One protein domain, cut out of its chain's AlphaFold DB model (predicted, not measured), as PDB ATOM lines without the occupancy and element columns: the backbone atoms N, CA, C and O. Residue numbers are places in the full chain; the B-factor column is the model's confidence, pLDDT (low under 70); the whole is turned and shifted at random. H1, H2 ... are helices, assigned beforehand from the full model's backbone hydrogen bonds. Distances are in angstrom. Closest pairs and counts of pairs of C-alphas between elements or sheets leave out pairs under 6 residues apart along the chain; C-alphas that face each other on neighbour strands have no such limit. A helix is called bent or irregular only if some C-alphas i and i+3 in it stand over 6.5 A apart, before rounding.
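AT A GLANCE: This is residues 14 to 53 of the 153 residues of an uncharacterized protein of Pseudonocardia sp. 73-21 (UniProt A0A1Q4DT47). Two helices, H1 and the longer H2, run in opposite ways with a tight link at one end, like a slightly splayed, open U. They come near each other at the linked end, and H2 reaches on past the other end of H1. The printed part has 40 residues with two named helices, H1 then H2 along the chain, and no named strand; its class is all helix. It is only just loose, close to compact, with a radius of gyration of the C-alphas of 11.0 A, and its outline is flat, with spans of 34 by 20 by 10 A.

HOW THE PARTS SIT: H1, residues 14 to 28, is followed by a tight link of 4 residues and then by H2, residues 33 to 51. The two helices are close but not clearly touching, with 1 pair of C-alphas within 8 A. Their closest C-alphas, those of Leu 26 and Arg 36, are 7.7 A apart. Their lines stand at a shallow tilt of 31 degrees, and they run opposite ways. Their centres are 12.2 A apart. In H1 and H2 every O i to N i+4 pair is within hydrogen-bond range.

IN THESE COORDINATES: H1 begins at C-alpha 14, at (58.789, 36.778, 8.782), and measures 21.3 A from first to last C-alpha. H2 begins at C-alpha 33, at (37.481, 25.903, 18.395), and ends at C-alpha 51, at (59.756, 37.448, 27.517), a length of 26.7 A. Neither helix is bent.

THE WHOLE: The two C-alphas farthest apart are those of Arg 30 and Asp 53, 34.2 A. Residues 27 to 34 stand free, and so do residues 47 to 53, of which 47 to 51 belong to H2. The printed part has no cut. The mean pLDDT of the printed part is 76.4, and it is under 70 at residues 27 to 31 and 51 to 53.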
ATOM      1  N   ARG A  14      59.579  37.689   9.616       78.06
ATOM      2  CA  ARG A  14      58.789  36.778   8.782       78.06
ATOM      3  C   ARG A  14      57.810  35.942   9.609       78.06
ATOM      4  O   ARG A  14      56.655  35.825   9.217       78.06
ATOM      5  N   GLU A  15      58.237  35.434  10.766       76.75
ATOM      6  CA  GLU A  15      57.357  34.717  11.702       76.75
ATOM      7  C   GLU A  15      56.228  35.625  12.222       76.75
ATOM      8  O   GLU A  15      55.073  35.205  12.291       76.75
ATOM      9  N   ILE A  16      56.533  36.897  12.507       83.94
ATOM     10  CA  ILE A  16      55.536  37.895  12.935       83.94
ATOM     11  C   ILE A  16      54.524  38.180  11.809       83.94
ATOM     12  O   ILE A  16      53.312  38.261  12.051       83.94
ATOM     13  N   ALA A  17      55.000  38.304  10.565       80.94
ATOM     14  CA  ALA A  17      54.144  38.517   9.398       80.94
ATOM     15  C   ALA A  17      53.206  37.323   9.147       80.94
ATOM     16  O   ALA A  17      52.006  37.521   8.933       80.94
ATOM     17  N   ASP A  18      53.724  36.096   9.244       85.56
ATOM     18  CA  ASP A  18      52.934  34.871   9.095       85.56
ATOM     19  C   ASP A  18      51.857  34.756  10.187       85.56
ATOM     20  O   ASP A  18      50.699  34.444   9.889       85.56
ATOM     21  N   LEU A  19      52.184  35.087  11.443       81.12
ATOM     22  CA  LEU A  19      51.207  35.103  12.537       81.12
ATOM     23  C   LEU A  19      50.104  36.148  12.305       81.12
ATOM     24  O   LEU A  19      48.921  35.874  12.521       81.12
ATOM     25  N   THR A  20      50.469  37.329  11.803       84.25
ATOM     26  CA  THR A  20      49.512  38.400  11.484       84.25
ATOM     27  C   THR A  20      48.583  38.002  10.330       84.25
ATOM     28  O   THR A  20      47.384  38.297  10.357       84.25
ATOM     29  N   ALA A  21      49.099  37.280   9.331       82.62
ATOM     30  CA  ALA A  21      48.298  36.731   8.240       82.62
ATOM     31  C   ALA A  21      47.310  35.659   8.735       82.62
ATOM     32  O   ALA A  21      46.132  35.694   8.363       82.62
ATOM     33  N   ARG A  22      47.748  34.761   9.631       78.06
ATOM     34  CA  ARG A  22      46.872  33.770  10.286       78.06
ATOM     35  C   ARG A  22      45.779  34.439  11.116       78.06
ATOM     36  O   ARG A  22      44.616  34.063  11.000       78.06
ATOM     37  N   LEU A  23      46.115  35.479  11.882       82.06
ATOM     38  CA  LEU A  23      45.139  36.252  12.656       82.06
ATOM     39  C   LEU A  23      44.066  36.878  11.749       82.06
ATOM     40  O   LEU A  23      42.877  36.820  12.064       82.06
ATOM     41  N   ARG A  24      44.460  37.433  10.595       81.38
ATOM     42  CA  ARG A  24      43.525  37.996   9.606       81.38
ATOM     43  C   ARG A  24      42.597  36.929   9.013       81.38
ATOM     44  O   ARG A  24      41.408  37.185   8.842       81.38
ATOM     45  N   ALA A  25      43.112  35.733   8.735       76.81
ATOM     46  CA  ALA A  25      42.303  34.619   8.244       76.81
ATOM     47  C   ALA A  25      41.294  34.118   9.298       76.81
ATOM     48  O   ALA A  25      40.118  33.933   8.993       76.81
ATOM     49  N   LEU A  26      41.728  33.978  10.556       70.25
ATOM     50  CA  LEU A  26      40.890  33.525  11.676       70.25
ATOM     51  C   LEU A  26      39.808  34.535  12.079       70.25
ATOM     52  O   LEU A  26      38.772  34.152  12.609       70.25
ATOM     53  N   THR A  27      40.045  35.827  11.852       69.62
ATOM     54  CA  THR A  27      39.074  36.900  12.139       69.62
ATOM     55  C   THR A  27      38.053  37.102  11.018       69.62
ATOM     56  O   THR A  27      36.970  37.623  11.278       69.62
ATOM     57  N   GLY A  28      38.364  36.671   9.790       62.19
ATOM     58  CA  GLY A  28      37.462  36.725   8.633       62.19
ATOM     59  C   GLY A  28      36.547  35.505   8.457       62.19
ATOM     60  O   GLY A  28      35.563  35.587   7.724       62.19
ATOM     61  N   CYS A  29      36.836  34.391   9.135       57.59
ATOM     62  CA  CYS A  29      36.104  33.126   9.024       57.59
ATOM     63  C   CYS A  29      35.667  32.627  10.410       57.59
ATOM     64  O   CYS A  29      36.312  32.911  11.415       57.59
ATOM     65  N   ARG A  30      34.581  31.847  10.488       55.84
ATOM     66  CA  ARG A  30      34.160  31.188  11.737       55.84
ATOM     67  C   ARG A  30      35.089  29.996  12.002       55.84
ATOM     68  O   ARG A  30      34.717  28.868  11.722       55.84
ATOM     69  N   ALA A  31      36.312  30.274  12.448       61.09
ATOM     70  CA  ALA A  31      37.302  29.254  12.765       61.09
ATOM     71  C   ALA A  31      36.785  28.325  13.871       61.09
ATOM     72  O   ALA A  31      36.261  28.804  14.886       61.09
ATOM     73  N   ASP A  32      36.936  27.017  13.674       72.06
ATOM     74  CA  ASP A  32      36.559  26.015  14.664       72.06
ATOM     75  C   ASP A  32      37.419  26.144  15.935       72.06
ATOM     76  O   ASP A  32      38.541  26.659  15.931       72.06
ATOM     77  N   GLU A  33      36.882  25.693  17.069       74.56
ATOM     78  CA  GLU A  33      37.481  25.903  18.395       74.56
ATOM     79  C   GLU A  33      38.905  25.331  18.515       74.56
ATOM     80  O   GLU A  33      39.755  25.932  19.172       74.56
ATOM     81  N   ALA A  34      39.192  24.236  17.806       76.50
ATOM     82  CA  ALA A  34      40.514  23.615  17.755       76.50
ATOM     83  C   ALA A  34      41.568  24.497  17.056       76.50
ATOM     84  O   ALA A  34      42.696  24.596  17.534       76.50
ATOM     85  N   GLU A  35      41.207  25.190  15.970       74.06
ATOM     86  CA  GLU A  35      42.112  26.128  15.287       74.06
ATOM     87  C   GLU A  35      42.365  27.375  16.136       74.06
ATOM     88  O   GLU A  35      43.488  27.878  16.198       74.06
ATOM     89  N   ARG A  36      41.342  27.846  16.861       75.06
ATOM     90  CA  ARG A  36      41.494  28.951  17.820       75.06
ATOM     91  C   ARG A  36      42.401  28.562  18.988       75.06
ATOM     92  O   ARG A  36      43.207  29.387  19.410       75.06
ATOM     93  N   ALA A  37      42.288  27.334  19.492       81.56
ATOM     94  CA  ALA A  37      43.146  26.822  20.559       81.56
ATOM     95  C   ALA A  37      44.610  26.705  20.103       81.56
ATOM     96  O   ALA A  37      45.491  27.231  20.777       81.56
ATOM     97  N   ALA A  38      44.857  26.129  18.922       82.00
ATOM     98  CA  ALA A  38      46.204  26.020  18.358       82.00
ATOM     99  C   ALA A  38      46.852  27.394  18.119       82.00
ATOM    100  O   ALA A  38      48.027  27.590  18.412       82.00
ATOM    101  N   PHE A  39      46.079  28.376  17.644       79.06
ATOM    102  CA  PHE A  39      46.565  29.748  17.486       79.06
ATOM    103  C   PHE A  39      46.914  30.411  18.827       79.06
ATOM    104  O   PHE A  39      47.882  31.164  18.912       79.06
ATOM    105  N   LEU A  40      46.131  30.162  19.881       85.69
ATOM    106  CA  LEU A  40      46.423  30.700  21.210       85.69
ATOM    107  C   LEU A  40      47.680  30.072  21.820       85.69
ATOM    108  O   LEU A  40      48.442  30.810  22.434       85.69
ATOM    109  N   GLU A  41      47.908  28.776  21.603       85.12
ATOM    110  CA  GLU A  41      49.125  28.070  22.026       85.12
ATOM    111  C   GLU A  41      50.368  28.604  21.293       85.12
ATOM    112  O   GLU A  41      51.359  28.949  21.932       85.12
ATOM    113  N   ASP A  42      50.289  28.787  19.969       81.38
ATOM    114  CA  ASP A  42      51.368  29.369  19.149       81.38
ATOM    115  C   ASP A  42      51.686  30.817  19.573       81.38
ATOM    116  O   ASP A  42      52.847  31.208  19.708       81.38
ATOM    117  N   LYS A  43      50.648  31.611  19.869       84.56
ATOM    118  CA  LYS A  43      50.786  32.978  20.391       84.56
ATOM    119  C   LYS A  43      51.395  32.996  21.796       84.56
ATOM    120  O   LYS A  43      52.223  33.856  22.075       84.56
ATOM    121  N   GLU A  44      50.978  32.101  22.687       87.00
ATOM    122  CA  GLU A  44      51.524  32.008  24.047       87.00
ATOM    123  C   GLU A  44      53.003  31.611  24.016       87.00
ATOM    124  O   GLU A  44      53.819  32.290  24.629       87.00
ATOM    125  N   ALA A  45      53.371  30.619  23.200       84.44
ATOM    126  CA  ALA A  45      54.763  30.226  22.997       84.44
ATOM    127  C   ALA A  45      55.620  31.347  22.380       84.44
ATOM    128  O   ALA A  45      56.804  31.471  22.691       84.44
ATOM    129  N   LEU A  46      55.050  32.182  21.501       81.62
ATOM    130  CA  LEU A  46      55.737  33.370  20.986       81.62
ATOM    131  C   LEU A  46      55.971  34.416  22.084       81.62
ATOM    132  O   LEU A  46      57.061  34.977  22.156       81.62
ATOM    133  N   LEU A  47      54.967  34.677  22.925       80.44
ATOM    134  CA  LEU A  47      55.070  35.643  24.021       80.44
ATOM    135  C   LEU A  47      56.080  35.199  25.084       80.44
ATOM    136  O   LEU A  47      56.846  36.034  25.552       80.44
ATOM    137  N   ASP A  48      56.120  33.906  25.405       81.62
ATOM    138  CA  ASP A  48      57.110  33.318  26.317       81.62
ATOM    139  C   ASP A  48      58.532  33.527  25.766       81.62
ATOM    140  O   ASP A  48      59.380  34.107  26.434       81.62
ATOM    141  N   ARG A  49      58.754  33.241  24.470       76.62
ATOM    142  CA  ARG A  49      60.046  33.497  23.801       76.62
ATOM    143  C   ARG A  49      60.456  34.969  23.779       76.62
ATOM    144  O   ARG A  49      61.641  35.262  23.862       76.62
ATOM    145  N   MET A  50      59.505  35.886  23.609       75.12
ATOM    146  CA  MET A  50      59.783  37.325  23.669       75.12
ATOM    147  C   MET A  50      60.096  37.786  25.097       75.12
ATOM    148  O   MET A  50      60.872  38.721  25.265       75.12
ATOM    149  N   ALA A  51      59.501  37.153  26.110       69.19
ATOM    150  CA  ALA A  51      59.756  37.448  27.517       69.19
ATOM    151  C   ALA A  51      61.100  36.875  28.005       69.19
ATOM    152  O   ALA A  51      61.774  37.523  28.798       69.19
ATOM    153  N   ASP A  52      61.506  35.706  27.497       62.72
ATOM    154  CA  ASP A  52      62.811  35.077  27.753       62.72
ATOM    155  C   ASP A  52      63.987  35.776  27.041       62.72
ATOM    156  O   ASP A  52      65.150  35.472  27.327       62.72
ATOM    157  N   ASP A  53      63.724  36.729  26.137       59.03
ATOM    158  CA  ASP A  53      64.730  37.669  25.623       59.03
ATOM    159  C   ASP A  53      65.073  38.693  26.729       59.03
ATOM    160  O   ASP A  53      64.839  39.899  26.641       59.03
TER     161      ASP A  53